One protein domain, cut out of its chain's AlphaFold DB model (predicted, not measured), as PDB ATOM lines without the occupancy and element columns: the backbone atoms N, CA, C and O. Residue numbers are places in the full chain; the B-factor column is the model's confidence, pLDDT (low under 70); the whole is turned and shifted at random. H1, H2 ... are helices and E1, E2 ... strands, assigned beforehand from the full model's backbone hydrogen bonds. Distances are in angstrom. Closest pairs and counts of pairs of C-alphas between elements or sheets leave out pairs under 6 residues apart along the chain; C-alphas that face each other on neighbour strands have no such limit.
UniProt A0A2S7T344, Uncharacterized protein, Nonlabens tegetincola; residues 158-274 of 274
ATOM      1  N   PHE A 158      39.743  -7.976  72.726       95.12
ATOM      2  CA  PHE A 158      38.527  -8.805  72.711       95.12
ATOM      3  C   PHE A 158      37.773  -8.793  74.050       95.12
ATOM      4  O   PHE A 158      38.197  -8.175  75.024       95.12
ATOM      5  N   GLY A 159      36.656  -9.531  74.115       95.06
ATOM      6  CA  GLY A 159      35.972  -9.838  75.375       95.06
ATOM      7  C   GLY A 159      35.272  -8.630  75.992       95.06
ATOM      8  O   GLY A 159      35.434  -8.369  77.182       95.06
ATOM      9  N   THR A 160      34.534  -7.877  75.174       95.31
ATOM     10  CA  THR A 160      33.815  -6.671  75.596       95.31
ATOM     11  C   THR A 160      32.716  -6.979  76.612       95.31
ATOM     12  O   THR A 160      31.892  -7.865  76.382       95.31
ATOM     13  N   ALA A 161      32.627  -6.173  77.665       95.69
ATOM     14  CA  ALA A 161      31.531  -6.148  78.617       95.69
ATOM     15  C   ALA A 161      31.071  -4.721  78.893       95.69
ATOM     16  O   ALA A 161      31.863  -3.835  79.208       95.69
ATOM     17  N   TYR A 162      29.764  -4.517  78.795       92.94
ATOM     18  CA  TYR A 162      29.128  -3.226  79.006       92.94
ATOM     19  C   TYR A 162      28.880  -3.008  80.500       92.94
ATOM     20  O   TYR A 162      28.301  -3.872  81.166       92.94
ATOM     21  N   LEU A 163      29.294  -1.856  81.035       88.69
ATOM     22  CA  LEU A 163      28.930  -1.474  82.398       88.69
ATOM     23  C   LEU A 163      27.479  -0.976  82.392       88.69
ATOM     24  O   LEU A 163      27.181   0.102  81.869       88.69
ATOM     25  N   ASN A 164      26.579  -1.755  82.992       83.44
ATOM     26  CA  ASN A 164      25.162  -1.408  83.084       83.44
ATOM     27  C   ASN A 164      24.965  -0.028  83.731       83.44
ATOM     28  O   ASN A 164      25.519   0.255  84.790       83.44
ATOM     29  N   GLY A 165      24.150   0.821  83.099       83.12
ATOM     30  CA  GLY A 165      23.884   2.180  83.584       83.12
ATOM     31  C   GLY A 165      24.997   3.196  83.298       83.12
ATOM     32  O   GLY A 165      24.936   4.308  83.812       83.12
ATOM     33  N   SER A 166      25.987   2.840  82.476       88.06
ATOM     34  CA  SER A 166      27.024   3.752  81.983       88.06
ATOM     35  C   SER A 166      27.117   3.711  80.454       88.06
ATOM     36  O   SER A 166      26.513   2.853  79.809       88.06
ATOM     37  N   ASN A 167      27.920   4.606  79.881       92.06
ATOM     38  CA  ASN A 167      28.375   4.525  78.495       92.06
ATOM     39  C   ASN A 167      29.786   3.916  78.380       92.06
ATOM     40  O   ASN A 167      30.477   4.191  77.409       92.06
ATOM     41  N   GLU A 168      30.251   3.139  79.358       94.56
ATOM     42  CA  GLU A 168      31.584   2.529  79.347       94.56
ATOM     43  C   GLU A 168      31.544   1.046  78.931       94.56
ATOM     44  O   GLU A 168      30.658   0.277  79.322       94.56
ATOM     45  N   VAL A 169      32.559   0.637  78.166       95.75
ATOM     46  CA  VAL A 169      32.828  -0.754  77.779       95.75
ATOM     47  C   VAL A 169      34.182  -1.158  78.325       95.75
ATOM     48  O   VAL A 169      35.182  -0.478  78.097       95.75
ATOM     49  N   VAL A 170      34.211  -2.292  79.015       96.00
ATOM     50  CA  VAL A 170      35.434  -2.951  79.468       96.00
ATOM     51  C   VAL A 170      35.819  -4.023  78.461       96.00
ATOM     52  O   VAL A 170      34.955  -4.742  77.973       96.00
ATOM     53  N   TYR A 171      37.099  -4.147  78.137       96.62
ATOM     54  CA  TYR A 171      37.607  -5.136  77.184       96.62
ATOM     55  C   TYR A 171      39.030  -5.549  77.564       96.62
ATOM     56  O   TYR A 171      39.714  -4.842  78.302       96.62
ATOM     57  N   ALA A 172      39.478  -6.704  77.085       96.00
ATOM     58  CA  ALA A 172      40.854  -7.152  77.251       96.00
ATOM     59  C   ALA A 172      41.711  -6.597  76.115       96.00
ATOM     60  O   ALA A 172      41.283  -6.636  74.961       96.00
ATOM     61  N   SER A 173      42.920  -6.132  76.416       94.25
ATOM     62  CA  SER A 173      43.890  -5.749  75.394       94.25
ATOM     63  C   SER A 173      45.315  -6.094  75.800       94.25
ATOM     64  O   SER A 173      45.691  -5.991  76.965       94.25
ATOM     65  N   SER A 174      46.114  -6.495  74.813       91.38
ATOM     66  CA  SER A 174      47.571  -6.685  74.930       91.38
ATOM     67  C   SER A 174      48.348  -5.470  74.419       91.38
ATOM     68  O   SER A 174      49.556  -5.551  74.202       91.38
ATOM     69  N   LYS A 175      47.653  -4.348  74.188       85.62
ATOM     70  CA  LYS A 175      48.257  -3.090  73.763       85.62
ATOM     71  C   LYS A 175      49.123  -2.524  74.886       85.62
ATOM     72  O   LYS A 175      48.713  -2.478  76.050       85.62
ATOM     73  N   ASP A 176      50.313  -2.078  74.501       69.12
ATOM     74  CA  ASP A 176      51.315  -1.544  75.413       69.12
ATOM     75  C   ASP A 176      50.803  -0.303  76.149       69.12
ATOM     76  O   ASP A 176      50.251   0.632  75.564       69.12
ATOM     77  N   SER A 177      51.025  -0.295  77.456       58.06
ATOM     78  CA  SER A 177      50.765   0.837  78.334       58.06
ATOM     79  C   SER A 177      52.004   1.112  79.175       58.06
ATOM     80  O   SER A 177      52.069   0.783  80.358       58.06
ATOM     81  N   ALA A 178      52.997   1.738  78.543       52.31
ATOM     82  CA  ALA A 178      54.085   2.481  79.184       52.31
ATOM     83  C   ALA A 178      54.876   1.733  80.284       52.31
ATOM     84  O   ALA A 178      55.514   2.362  81.132       52.31
ATOM     85  N   SER A 179      54.859   0.398  80.297       57.06
ATOM     86  CA  SER A 179      55.591  -0.383  81.292       57.06
ATOM     87  C   SER A 179      57.047  -0.508  80.857       57.06
ATOM     88  O   SER A 179      57.346  -1.082  79.815       57.06
ATOM     89  N   MET A 180      57.987  -0.043  81.687       55.81
ATOM     90  CA  MET A 180      59.432  -0.186  81.428       55.81
ATOM     91  C   MET A 180      59.930  -1.648  81.441       55.81
ATOM     92  O   MET A 180      61.121  -1.897  81.264       55.81
ATOM     93  N   ILE A 181      59.050  -2.628  81.679       64.62
ATOM     94  CA  ILE A 181      59.383  -4.053  81.723       64.62
ATOM     95  C   ILE A 181      58.635  -4.773  80.600       64.62
ATOM     96  O   ILE A 181      57.437  -5.033  80.708       64.62
ATOM     97  N   ASN A 182      59.367  -5.164  79.555       70.50
ATOM     98  CA  ASN A 182      58.833  -5.925  78.427       70.50
ATOM     99  C   ASN A 182      58.704  -7.418  78.784       70.50
ATOM    100  O   ASN A 182      59.626  -8.203  78.562       70.50
ATOM    101  N   ARG A 183      57.582  -7.811  79.400       81.00
ATOM    102  CA  ARG A 183      57.271  -9.225  79.672       81.00
ATOM    103  C   ARG A 183      56.456  -9.797  78.521       81.00
ATOM    104  O   ARG A 183      55.328  -9.364  78.303       81.00
ATOM    105  N   ARG A 184      57.013 -10.797  77.840       86.50
ATOM    106  CA  ARG A 184      56.329 -11.548  76.785       86.50
ATOM    107  C   ARG A 184      55.810 -12.876  77.319       86.50
ATOM    108  O   ARG A 184      56.450 -13.527  78.147       86.50
ATOM    109  N   HIS A 185      54.614 -13.240  76.885       89.06
ATOM    110  CA  HIS A 185      53.979 -14.501  77.204       89.06
ATOM    111  C   HIS A 185      54.498 -15.583  76.257       89.06
ATOM    112  O   HIS A 185      54.244 -15.515  75.060       89.06
ATOM    113  N   LYS A 186      55.173 -16.602  76.797       89.25
ATOM    114  CA  LYS A 186      55.876 -17.633  76.008       89.25
ATOM    115  C   LYS A 186      55.024 -18.359  74.957       89.25
ATOM    116  O   LYS A 186      55.546 -18.819  73.951       89.25
ATOM    117  N   TRP A 187      53.714 -18.481  75.179       93.06
ATOM    118  CA  TRP A 187      52.800 -19.109  74.214       93.06
ATOM    119  C   TRP A 187      52.743 -18.355  72.891       93.06
ATOM    120  O   TRP A 187      52.703 -18.973  71.831       93.06
ATOM    121  N   SER A 188      52.684 -17.026  72.950       90.88
ATOM    122  CA  SER A 188      52.383 -16.179  71.792       90.88
ATOM    123  C   SER A 188      53.462 -15.149  71.487       90.88
ATOM    124  O   SER A 188      53.354 -14.438  70.493       90.88
ATOM    125  N   GLU A 189      54.462 -15.013  72.359       90.12
ATOM    126  CA  GLU A 189      55.443 -13.925  72.384       90.12
ATOM    127  C   GLU A 189      54.815 -12.520  72.378       90.12
ATOM    128  O   GLU A 189      55.466 -11.522  72.067       90.12
ATOM    129  N   ARG A 190      53.542 -12.409  72.777       88.69
ATOM    130  CA  ARG A 190      52.822 -11.137  72.936       88.69
ATOM    131  C   ARG A 190      52.891 -10.649  74.379       88.69
ATOM    132  O   ARG A 190      53.256 -11.394  75.286       88.69
ATOM    133  N   GLN A 191      52.545  -9.383  74.598       90.12
ATOM    134  CA  GLN A 191      52.391  -8.860  75.952       90.12
ATOM    135  C   GLN A 191      51.219  -9.536  76.672       90.12
ATOM    136  O   GLN A 191      50.298 -10.075  76.050       90.12
ATOM    137  N   PHE A 192      51.269  -9.510  78.002       92.19
ATOM    138  CA  PHE A 192      50.146  -9.946  78.820       92.19
ATOM    139  C   PHE A 192      48.924  -9.040  78.602       92.19
ATOM    140  O   PHE A 192      49.052  -7.884  78.209       92.19
ATOM    141  N   LEU A 193      47.740  -9.616  78.797       94.00
ATOM    142  CA  LEU A 193      46.464  -8.933  78.596       94.00
ATOM    143  C   LEU A 193      46.111  -8.191  79.877       94.00
ATOM    144  O   LEU A 193      46.120  -8.818  80.930       94.00
ATOM    145  N   ASP A 194      45.728  -6.929  79.748       94.25
ATOM    146  CA  ASP A 194      45.095  -6.153  80.811       94.25
ATOM    147  C   ASP A 194      43.626  -5.888  80.449       94.25
ATOM    148  O   ASP A 194      43.246  -5.827  79.273       94.25
ATOM    149  N   LEU A 195      42.799  -5.640  81.462       95.44
ATOM    150  CA  LEU A 195      41.483  -5.038  81.287       95.44
ATOM    151  C   LEU A 195      41.616  -3.525  81.078       95.44
ATOM    152  O   LEU A 195      42.204  -2.798  81.887       95.44
ATOM    153  N   TYR A 196      40.989  -3.043  80.015       95.06
ATOM    154  CA  TYR A 196      40.834  -1.640  79.660       95.06
ATOM    155  C   TYR A 196      39.369  -1.234  79.728       95.06
ATOM    156  O   TYR A 196      38.477  -2.075  79.704       95.06
ATOM    157  N   VAL A 197      39.129   0.069  79.808       95.38
ATOM    158  CA  VAL A 197      37.810   0.679  79.708       95.38
ATOM    159  C   VAL A 197      37.863   1.859  78.749       95.38
ATOM    160  O   VAL A 197      38.819   2.635  78.770       95.38
ATOM    161  N   ALA A 198      36.839   1.980  77.914       96.31
ATOM    162  CA  ALA A 198      36.642   3.093  76.995       96.31
ATOM    163  C   ALA A 198      35.183   3.562  77.042       96.31
ATOM    164  O   ALA A 198      34.289   2.804  77.423       96.31
ATOM    165  N   GLN A 199      34.949   4.811  76.659       96.81
ATOM    166  CA  GLN A 199      33.614   5.393  76.569       96.81
ATOM    167  C   GLN A 199      33.052   5.182  75.165       96.81
ATOM    168  O   GLN A 199      33.752   5.397  74.180       96.81
ATOM    169  N   ILE A 200      31.784   4.801  75.074       95.69
ATOM    170  CA  ILE A 200      31.024   4.777  73.829       95.69
ATOM    171  C   ILE A 200      30.627   6.217  73.512       95.69
ATOM    172  O   ILE A 200      29.889   6.845  74.284       95.69
ATOM    173  N   ASP A 201      31.079   6.724  72.369       95.25
ATOM    174  CA  ASP A 201      30.534   7.952  71.809       95.25
ATOM    175  C   ASP A 201      29.290   7.632  70.972       95.25
ATOM    176  O   ASP A 201      29.364   7.040  69.898       95.25
ATOM    177  N   SER A 202      28.118   8.039  71.459       90.88
ATOM    178  CA  SER A 202      26.841   7.760  70.788       90.88
ATOM    179  C   SER A 202      26.686   8.438  69.419       90.88
ATOM    180  O   SER A 202      25.836   8.010  68.641       90.88
ATOM    181  N   ALA A 203      27.469   9.484  69.127       93.62
ATOM    182  CA  ALA A 203      27.395  10.199  67.855       93.62
ATOM    183  C   ALA A 203      28.201   9.498  66.750       93.62
ATOM    184  O   ALA A 203      27.678   9.278  65.657       93.62
ATOM    185  N   SER A 204      29.457   9.137  67.029       93.62
ATOM    186  CA  SER A 204      30.334   8.447  66.069       93.62
ATOM    187  C   SER A 204      30.224   6.920  66.097       93.62
ATOM    188  O   SER A 204      30.628   6.276  65.130       93.62
ATOM    189  N   LEU A 205      29.669   6.347  67.172       90.19
ATOM    190  CA  LEU A 205      29.701   4.913  67.494       90.19
ATOM    191  C   LEU A 205      31.122   4.359  67.714       90.19
ATOM    192  O   LEU A 205      31.329   3.148  67.647       90.19
ATOM    193  N   GLU A 206      32.091   5.231  67.998       95.50
ATOM    194  CA  GLU A 206      33.466   4.854  68.330       95.50
ATOM    195  C   GLU A 206      33.660   4.635  69.840       95.50
ATOM    196  O   GLU A 206      32.850   5.049  70.679       95.50
ATOM    197  N   LEU A 207      34.780   3.992  70.188       95.31
ATOM    198  CA  LEU A 207      35.272   3.903  71.562       95.31
ATOM    199  C   LEU A 207      36.377   4.935  71.787       95.31
ATOM    200  O   LEU A 207      37.441   4.870  71.172       95.31
ATOM    201  N   VAL A 208      36.138   5.862  72.710       95.62
ATOM    202  CA  VAL A 208      37.024   6.997  72.991       95.62
ATOM    203  C   VAL A 208      37.586   6.941  74.411       95.62
ATOM    204  O   VAL A 208      37.066   6.254  75.291       95.62
ATOM    205  N   ASN A 209      38.665   7.695  74.640       94.44
ATOM    206  CA  ASN A 209      39.329   7.832  75.942       94.44
ATOM    207  C   ASN A 209      39.721   6.493  76.610       94.44
ATOM    208  O   ASN A 209      39.428   6.303  77.797       94.44
ATOM    209  N   PRO A 210      40.372   5.552  75.895       94.38
ATOM    210  CA  PRO A 210      40.741   4.278  76.489       94.38
ATOM    211  C   PRO A 210      41.769   4.447  77.606       94.38
ATOM    212  O   PRO A 210      42.755   5.176  77.478       94.38
ATOM    213  N   ARG A 211      41.556   3.726  78.702       93.00
ATOM    214  CA  ARG A 211      42.441   3.692  79.872       93.00
ATOM    215  C   ARG A 211      42.403   2.314  80.515       93.00
ATOM    216  O   ARG A 211      41.461   1.556  80.298       93.00
ATOM    217  N   LYS A 212      43.391   1.990  81.351       92.81
ATOM    218  CA  LYS A 212      43.325   0.758  82.149       92.81
ATOM    219  C   LYS A 212      42.101   0.778  83.055       92.81
ATOM    220  O   LYS A 212      41.834   1.770  83.742       92.81
ATOM    221  N   PHE A 213      41.380  -0.336  83.081       93.31
ATOM    222  CA  PHE A 213      40.281  -0.532  84.011       93.31
ATOM    223  C   PHE A 213      40.802  -0.535  85.457       93.31
ATOM    224  O   PHE A 213      41.966  -0.847  85.715       93.31
ATOM    225  N   GLY A 214      39.966  -0.099  86.404       89.25
ATOM    226  CA  GLY A 214      40.366   0.031  87.811       89.25
ATOM    227  C   GLY A 214      41.519   1.014  88.050       89.25
ATOM    228  O   GLY A 214      42.267   0.837  89.001       89.25
ATOM    229  N   ASN A 215      41.708   2.008  87.172       83.31
ATOM    230  CA  ASN A 215      42.831   2.959  87.214       83.31
ATOM    231  C   ASN A 215      44.216   2.286  87.166       83.31
ATOM    232  O   ASN A 215      45.199   2.847  87.643       83.31
ATOM    233  N   GLY A 216      44.300   1.081  86.589       76.75
ATOM    234  CA  GLY A 216      45.539   0.306  86.559       76.75
ATOM    235  C   GLY A 216      45.937  -0.283  87.913       76.75
ATOM    236  O   GLY A 216      47.111  -0.603  88.098       76.75
ATOM    237  N   ASP A 217      44.993  -0.418  88.853       80.88
ATOM    238  CA  ASP A 217      45.237  -1.098  90.123       80.88
ATOM    239  C   ASP A 217      45.715  -2.537  89.875       80.88
ATOM    240  O   ASP A 217      45.062  -3.327  89.185       80.88
ATOM    241  N   GLN A 218      46.850  -2.875  90.490       82.00
ATOM    242  CA  GLN A 218      47.478  -4.193  90.418       82.00
ATOM    243  C   GLN A 218      46.669  -5.301  91.092       82.00
ATOM    244  O   GLN A 218      47.029  -6.476  90.975       82.00
ATOM    245  N   LYS A 219      45.606  -4.946  91.823       85.38
ATOM    246  CA  LYS A 219      44.597  -5.911  92.250       85.38
ATOM    247  C   LYS A 219      43.939  -6.539  91.025       85.38
ATOM    248  O   LYS A 219      43.986  -7.755  90.899       85.38
ATOM    249  N   LEU A 220      43.384  -5.721  90.126       88.38
ATOM    250  CA  LEU A 220      42.667  -6.190  88.938       88.38
ATOM    251  C   LEU A 220      43.609  -6.563  87.797       88.38
ATOM    252  O   LEU A 220      43.513  -7.677  87.310       88.38
ATOM    253  N   ASN A 221      44.499  -5.656  87.389       91.75
ATOM    254  CA  ASN A 221      45.433  -5.890  86.285       91.75
ATOM    255  C   ASN A 221      46.785  -6.309  86.846       91.75
ATOM    256  O   ASN A 221      47.549  -5.488  87.364       91.75
ATOM    257  N   THR A 222      47.061  -7.605  86.810       92.00
ATOM    258  CA  THR A 222      48.253  -8.167  87.428       92.00
ATOM    259  C   THR A 222      49.434  -8.099  86.456       92.00
ATOM    260  O   THR A 222      49.497  -7.292  85.539       92.00
ATOM    261  N   LYS A 223      50.462  -8.913  86.692       90.31
ATOM    262  CA  LYS A 223      51.569  -9.075  85.738       90.31
ATOM    263  C   LYS A 223      51.350 -10.224  84.751       90.31
ATOM    264  O   LYS A 223      52.307 -10.608  84.078       90.31
ATOM    265  N   PHE A 224      50.167 -10.828  84.777       93.12
ATOM    266  CA  PHE A 224      49.749 -11.961  83.962       93.12
ATOM    267  C   PHE A 224      48.469 -11.587  83.199       93.12
ATOM    268  O   PHE A 224      48.142 -10.414  83.147       93.12
ATOM    269  N   HIS A 225      47.795 -12.529  82.536       94.69
ATOM    270  CA  HIS A 225      46.625 -12.196  81.725       94.69
ATOM    271  C   HIS A 225      45.376 -11.965  82.571       94.69
ATOM    272  O   HIS A 225      45.012 -12.826  83.375       94.69
ATOM    273  N   GLU A 226      44.643 -10.907  82.234       95.31
ATOM    274  CA  GLU A 226      43.249 -10.687  82.595       95.31
ATOM    275  C   GLU A 226      42.377 -10.446  81.358       95.31
ATOM    276  O   GLU A 226      42.747  -9.728  80.431       95.31
ATOM    277  N   SER A 227      41.209 -11.091  81.302       96.31
ATOM    278  CA  SER A 227      40.307 -10.992  80.149       96.31
ATOM    279  C   SER A 227      38.871 -11.398  80.473       96.31
ATOM    280  O   SER A 227      38.583 -11.876  81.572       96.31
ATOM    281  N   ASN A 228      37.979 -11.256  79.481       96.31
ATOM    282  CA  ASN A 228      36.602 -11.763  79.511       96.31
ATOM    283  C   ASN A 228      35.867 -11.368  80.797       96.31
ATOM    284  O   ASN A 228      35.420 -12.219  81.570       96.31
ATOM    285  N   ALA A 229      35.811 -10.062  81.047       96.38
ATOM    286  CA  ALA A 229      35.046  -9.514  82.150       96.38
ATOM    287  C   ALA A 229      33.541  -9.660  81.887       96.38
ATOM    288  O   ALA A 229      33.104  -9.627  80.744       96.38
ATOM    289  N   VAL A 230      32.747  -9.773  82.946       96.62
ATOM    290  CA  VAL A 230      31.290  -9.614  82.946       96.62
ATOM    291  C   VAL A 230      30.868  -8.955  84.253       96.62
ATOM    292  O   VAL A 230      31.493  -9.169  85.293       96.62
ATOM    293  N   PHE A 231      29.798  -8.166  84.218       96.00
ATOM    294  CA  PHE A 231      29.308  -7.429  85.381       96.00
ATOM    295  C   PHE A 231      27.944  -7.941  85.828       96.00
ATOM    296  O   PHE A 231      27.121  -8.364  85.012       96.00
ATOM    297  N   THR A 232      27.682  -7.874  87.131       95.44
ATOM    298  CA  THR A 232      26.330  -8.047  87.664       95.44
ATOM    299  C   THR A 232      25.405  -6.935  87.177       95.44
ATOM    300  O   THR A 232      25.833  -5.874  86.718       95.44
ATOM    301  N   LYS A 233      24.092  -7.169  87.278       93.69
ATOM    302  CA  LYS A 233      23.075  -6.214  86.817       93.69
ATOM    303  C   LYS A 233      23.212  -4.834  87.472       93.69
ATOM    304  O   LYS A 233      23.003  -3.830  86.803       93.69
ATOM    305  N   ASP A 234      23.559  -4.799  88.754       93.12
ATOM    306  CA  ASP A 234      23.789  -3.572  89.523       93.12
ATOM    307  C   ASP A 234      25.154  -2.914  89.244       93.12
ATOM    308  O   ASP A 234      25.414  -1.826  89.747       93.12
ATOM    309  N   GLY A 235      26.029  -3.559  88.461       92.12
ATOM    310  CA  GLY A 235      27.380  -3.081  88.166       92.12
ATOM    311  C   GLY A 235      28.344  -3.124  89.358       92.12
ATOM    312  O   GLY A 235      29.472  -2.651  89.237       92.12
ATOM    313  N   GLN A 236      27.931  -3.686  90.500       93.44
ATOM    314  CA  GLN A 236      28.708  -3.664  91.743       93.44
ATOM    315  C   GLN A 236      29.691  -4.830  91.859       93.44
ATOM    316  O   GLN A 236      30.568  -4.809  92.722       93.44
ATOM    317  N   THR A 237      29.564  -5.855  91.019       95.50
ATOM    318  CA  THR A 237      30.459  -7.011  90.994       95.50
ATOM    319  C   THR A 237      30.912  -7.298  89.569       95.50
ATOM    320  O   THR A 237      30.104  -7.337  88.642       95.50
ATOM    321  N   ILE A 238      32.211  -7.534  89.409       95.12
ATOM    322  CA  ILE A 238      32.839  -8.009  88.177       95.12
ATOM    323  C   ILE A 238      33.282  -9.457  88.369       95.12
ATOM    324  O   ILE A 238      33.830  -9.816  89.412       95.12
ATOM    325  N   TYR A 239      33.080 -10.276  87.346       97.38
ATOM    326  CA  TYR A 239      33.738 -11.565  87.191       97.38
ATOM    327  C   TYR A 239      34.643 -11.498  85.976       97.38
ATOM    328  O   TYR A 239      34.234 -10.978  84.946       97.38
ATOM    329  N   TYR A 240      35.864 -12.002  86.076       96.88
ATOM    330  CA  TYR A 240      36.820 -11.963  84.972       96.88
ATOM    331  C   TYR A 240      37.723 -13.188  85.009       96.88
ATOM    332  O   TYR A 240      37.910 -13.817  86.053       96.88
ATOM    333  N   THR A 241      38.269 -13.550  83.856       97.69
ATOM    334  CA  THR A 241      39.227 -14.648  83.748       97.69
ATOM    335  C   THR A 241      40.633 -14.108  83.958       97.69
ATOM    336  O   THR A 241      41.033 -13.168  83.275       97.69
ATOM    337  N   SER A 242      41.394 -14.718  84.862       96.00
ATOM    338  CA  SER A 242      42.804 -14.391  85.080       96.00
ATOM    339  C   SER A 242      43.648 -15.646  85.268       96.00
ATOM    340  O   SER A 242      43.147 -16.711  85.649       96.00
ATOM    341  N   ASN A 243      44.949 -15.530  85.017       95.75
ATOM    342  CA  ASN A 243      45.937 -16.482  85.514       95.75
ATOM    343  C   ASN A 243      45.775 -16.695  87.033       95.75
ATOM    344  O   ASN A 243      45.404 -15.792  87.775       95.75
ATOM    345  N   ASN A 244      46.057 -17.902  87.540       95.69
ATOM    346  CA  ASN A 244      45.906 -18.229  88.967       95.69
ATOM    347  C   ASN A 244      47.022 -17.576  89.809       95.69
ATOM    348  O   ASN A 244      47.958 -18.237  90.280       95.69
ATOM    349  N   TYR A 245      46.929 -16.258  89.955       94.12
ATOM    350  CA  TYR A 245      47.835 -15.380  90.670       94.12
ATOM    351  C   TYR A 245      47.016 -14.438  91.551       94.12
ATOM    352  O   TYR A 245      46.205 -13.665  91.065       94.12
ATOM    353  N   PHE A 246      47.215 -14.513  92.865       90.69
ATOM    354  CA  PHE A 246      46.478 -13.682  93.819       90.69
ATOM    355  C   PHE A 246      47.321 -13.407  95.056       90.69
ATOM    356  O   PHE A 246      48.061 -14.290  95.500       90.69
ATOM    357  N   ASN A 247      47.233 -12.198  95.619       88.75
ATOM    358  CA  ASN A 247      48.040 -11.772  96.770       88.75
ATOM    359  C   ASN A 247      49.529 -12.105  96.606       88.75
ATOM    360  O   ASN A 247      50.178 -12.662  97.493       88.75
ATOM    361  N   LYS A 248      50.058 -11.799  95.416       89.19
ATOM    362  CA  LYS A 248      51.444 -12.055  95.000       89.19
ATOM    363  C   LYS A 248      51.861 -13.532  94.952       89.19
ATOM    364  O   LYS A 248      53.044 -13.817  94.769       89.19
ATOM    365  N   LYS A 249      50.920 -14.476  95.050       93.19
ATOM    366  CA  LYS A 249      51.180 -15.921  94.997       93.19
ATOM    367  C   LYS A 249      50.795 -16.490  93.638       93.19
ATOM    368  O   LYS A 249      49.618 -16.528  93.293       93.19
ATOM    369  N   TYR A 250      51.789 -16.978  92.904       93.75
ATOM    370  CA  TYR A 250      51.607 -17.732  91.664       93.75
ATOM    371  C   TYR A 250      51.339 -19.200  91.991       93.75
ATOM    372  O   TYR A 250      52.130 -19.825  92.698       93.75
ATOM    373  N   LYS A 251      50.219 -19.749  91.514       95.44
ATOM    374  CA  LYS A 251      49.826 -21.134  91.789       95.44
ATOM    375  C   LYS A 251      49.821 -21.958  90.512       95.44
ATOM    376  O   LYS A 251      49.283 -21.531  89.495       95.44
ATOM    377  N   LYS A 252      50.364 -23.164  90.597       94.62
ATOM    378  CA  LYS A 252      50.361 -24.142  89.514       94.62
ATOM    379  C   LYS A 252      49.467 -25.328  89.865       94.62
ATOM    380  O   LYS A 252      49.211 -25.584  91.043       94.62
ATOM    381  N   SER A 253      48.956 -26.010  88.851       93.00
ATOM    382  CA  SER A 253      48.336 -27.330  88.994       93.00
ATOM    383  C   SER A 253      49.401 -28.430  89.087       93.00
ATOM    384  O   SER A 253      50.595 -28.153  89.058       93.00
ATOM    385  N   LYS A 254      48.963 -29.688  89.246       92.62
ATOM    386  CA  LYS A 254      49.849 -30.859  89.391       92.62
ATOM    387  C   LYS A 254      50.753 -31.108  88.176       92.62
ATOM    388  O   LYS A 254      51.796 -31.724  88.323       92.62
ATOM    389  N   ASP A 255      50.332 -30.648  87.006       88.56
ATOM    390  CA  ASP A 255      51.068 -30.657  85.737       88.56
ATOM    391  C   ASP A 255      51.948 -29.400  85.567       88.56
ATOM    392  O   ASP A 255      52.329 -29.056  84.459       88.56
ATOM    393  N   GLU A 256      52.250 -28.682  86.656       90.12
ATOM    394  CA  GLU A 256      53.153 -27.521  86.696       90.12
ATOM    395  C   GLU A 256      52.729 -26.291  85.867       90.12
ATOM    396  O   GLU A 256      53.492 -25.327  85.729       90.12
ATOM    397  N   ILE A 257      51.476 -26.264  85.412       89.31
ATOM    398  CA  ILE A 257      50.905 -25.188  84.594       89.31
ATOM    399  C   ILE A 257      50.125 -24.198  85.466       89.31
ATOM    400  O   ILE A 257      49.378 -24.570  86.373       89.31
ATOM    401  N   ASN A 258      50.247 -22.899  85.188       93.19
ATOM    402  CA  ASN A 258      49.357 -21.900  85.776       93.19
ATOM    403  C   ASN A 258      48.063 -21.828  84.973       93.19
ATOM    404  O   ASN A 258      47.997 -21.219  83.910       93.19
ATOM    405  N   LYS A 259      47.032 -22.498  85.486       93.94
ATOM    406  CA  LYS A 259      45.706 -22.508  84.867       93.94
ATOM    407  C   LYS A 259      45.010 -21.158  85.046       93.94
ATOM    408  O   LYS A 259      45.264 -20.441  86.017       93.94
ATOM    409  N   LEU A 260      44.085 -20.866  84.140       95.19
ATOM    410  CA  LEU A 260      43.156 -19.750  84.271       95.19
ATOM    411  C   LEU A 260      42.090 -20.056  85.334       95.19
ATOM    412  O   LEU A 260      41.724 -21.214  85.557       95.19
ATOM    413  N   LYS A 261      41.589 -19.013  85.990       96.25
ATOM    414  CA  LYS A 261      40.465 -19.053  86.928       96.25
ATOM    415  C   LYS A 261      39.539 -17.875  86.698       96.25
ATOM    416  O   LYS A 261      39.956 -16.843  86.184       96.25
ATOM    417  N   ILE A 262      38.301 -18.030  87.152       97.56
ATOM    418  CA  ILE A 262      37.364 -16.920  87.265       97.56
ATOM    419  C   ILE A 262      37.572 -16.273  88.633       97.56
ATOM    420  O   ILE A 262      37.447 -16.934  89.668       97.56
ATOM    421  N   PHE A 263      37.905 -14.992  88.618       96.69
ATOM    422  CA  PHE A 263      37.969 -14.132  89.786       96.69
ATOM    423  C   PHE A 263      36.690 -13.315  89.890       96.69
ATOM    424  O   PHE A 263      35.998 -13.090  88.899       96.69
ATOM    425  N   ARG A 264      36.381 -12.887  91.109       96.88
ATOM    426  CA  ARG A 264      35.284 -11.974  91.418       96.88
ATOM    427  C   ARG A 264      35.898 -10.760  92.092       96.88
ATOM    428  O   ARG A 264      36.737 -10.961  92.955       96.88
ATOM    429  N   ALA A 265      35.466  -9.557  91.745       95.31
ATOM    430  CA  ALA A 265      35.757  -8.369  92.536       95.31
ATOM    431  C   ALA A 265      34.488  -7.551  92.774       95.31
ATOM    432  O   ALA A 265      33.591  -7.526  91.931       95.31
ATOM    433  N   SER A 266      34.426  -6.874  93.912       95.81
ATOM    434  CA  SER A 266      33.328  -5.993  94.299       95.81
ATOM    435  C   SER A 266      33.790  -4.544  94.316       95.81
ATOM    436  O   SER A 266      34.912  -4.246  94.728       95.81
ATOM    437  N   LYS A 267      32.915  -3.638  93.888       92.62
ATOM    438  CA  LYS A 267      33.156  -2.197  93.932       92.62
ATOM    439  C   LYS A 267      33.065  -1.685  95.375       92.62
ATOM    440  O   LYS A 267      32.115  -2.005  96.089       92.62
ATOM    441  N   THR A 268      34.035  -0.881  95.786       92.62
ATOM    442  CA  THR A 268      34.147  -0.227  97.097       92.62
ATOM    443  C   THR A 268      34.372   1.280  96.915       92.62
ATOM    444  O   THR A 268      34.460   1.765  95.785       92.62
ATOM    445  N   GLU A 269      34.455   2.035  98.014       89.88
ATOM    446  CA  GLU A 269      34.801   3.469  97.976       89.88
ATOM    447  C   GLU A 269      36.213   3.706  97.408       89.88
ATOM    448  O   GLU A 269      36.431   4.678  96.687       89.88
ATOM    449  N   ASP A 270      37.136   2.770  97.655       86.81
ATOM    450  CA  ASP A 270      38.546   2.851  97.254       86.81
ATOM    451  C   ASP A 270      38.848   2.200  95.888       86.81
ATOM    452  O   ASP A 270      39.998   2.203  95.444       86.81
ATOM    453  N   GLY A 271      37.854   1.610  95.211       89.62
ATOM    454  CA  GLY A 271      38.038   0.954  93.911       89.62
ATOM    455  C   GLY A 271      37.402  -0.433  93.827       89.62
ATOM    456  O   GLY A 271      36.217  -0.591  94.098       89.62
ATOM    457  N   TRP A 272      38.165  -1.434  93.380       92.31
ATOM    458  CA  TRP A 272      37.699  -2.818  93.246       92.31
ATOM    459  C   TRP A 272      38.485  -3.744  94.176       92.31
ATOM    460  O   TRP A 272      39.714  -3.696  94.206       92.31
ATOM    461  N   GLU A 273      37.780  -4.614  94.897       93.44
ATOM    462  CA  GLU A 273      38.364  -5.568  95.847       93.44
ATOM    463  C   GLU A 273      38.015  -7.010  95.458       93.44
ATOM    464  O   GLU A 273      36.845  -7.306  95.222       93.44
ATOM    465  N   ILE A 274      39.023  -7.887  95.376       90.81
ATOM    466  CA  ILE A 274      38.929  -9.274  94.869       90.81
ATOM    467  C   ILE A 274      38.688 -10.284  95.993       90.81
ATOM    468  O   ILE A 274      39.512 -10.312  96.933       90.81
TER     469      ILE A 274
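What this domain is: This is residues 158 to 274 of the 274 residues of an uncharacterized protein of Nonlabens tegetincola (UniProt A0A2S7T344). Two strongly twisted four-stranded sheets, E1 to E4 and E5 to E8, meet along their edge strands E1 and E5 and spread from there like an open V, with the short helix H1 between the two spread sides. The long loop of residues 244 to 259 makes one end of the length, and the turn between E3 and E4 makes the other. The printed part has 117 residues, with E1 E2 E3 E4 H1 E5 E6 E7 E8 along the chain; under half of the residues are in named elements, and the class is mostly strand. The sheets run E1 - E2 - E3 - E4 and E5 - E6 - E7 - E8, both antiparallel. The whole is compact, with a radius of gyration of the C-alphas of 14.7 A, yet elongated, spanning 49 by 28 by 23 A.

Where its parts are: E1, residues 158 to 162, begins at C-alpha 158 (38.527, -8.805, 72.711) and is 12.6 A long. E2 is residues 168 to 173, 15.3 A; E3 is residues 194 to 200, 19.1 A; E4 is residues 207 to 212, 13.7 A. H1 is residues 213 to 216, 5.9 A, from C-alpha 213 at (40.281, -0.532, 84.011). E5 is residues 226 to 231, 14.6 A; E6 is residues 237 to 243, 19.0 A; E7 is residues 260 to 268, 25.0 A. E8, residues 271 to 273, is 6.8 A long and ends at C-alpha 273 (38.364, -5.568, 95.847).

How they stand to each other: E1 E2 E3 E4 form a meander, each strand the antiparallel neighbour of the one before, and E5 E6 E7 E8 form another. Within hydrogen-bond range are N 161 and O 170 of the hairpin E1 and E2, 2.7 A, N 196 and O 171 of E3 and E2, 2.8 A, and N 197 and O 211 of E3 and E4, 2.8 A. The closest C-alphas of E1 and E5 are those of Gly 159 and Asn 228, 4.6 A. In the second sheet, N 230 and O 239 of E5 and E6, 2.8 A, N 263 and O 240 of E7 and E6, 2.8 A, and N 268 and O 271 of E7 and E8, 2.8 A, are within range. E7 is staggered: residues 260 to 266 pair with E6 and 266 to 268 with E8. H1 is on the first sheet at a height of 5.4 A, over none of its strands, and only grazes the second with residues 213 to 215. Its closest C-alphas to E3 are those of Phe 213 and Tyr 196, 4.5 A. H1 is too short for any O i to N i+4 pair; its one O i to N i+3 pair is within range. E4 and E8 are apart.

The domain as a whole: The C-alphas of Ala 203 and Lys 254, the two farthest apart, are 51.5 A from each other. The printed part has no cut and ends at the chain's last residue, Ile 274. The links E2 to E3 and E6 to E7 are long. The mean pLDDT of the printed part is 90.6; residues 176 to 181 are under 70.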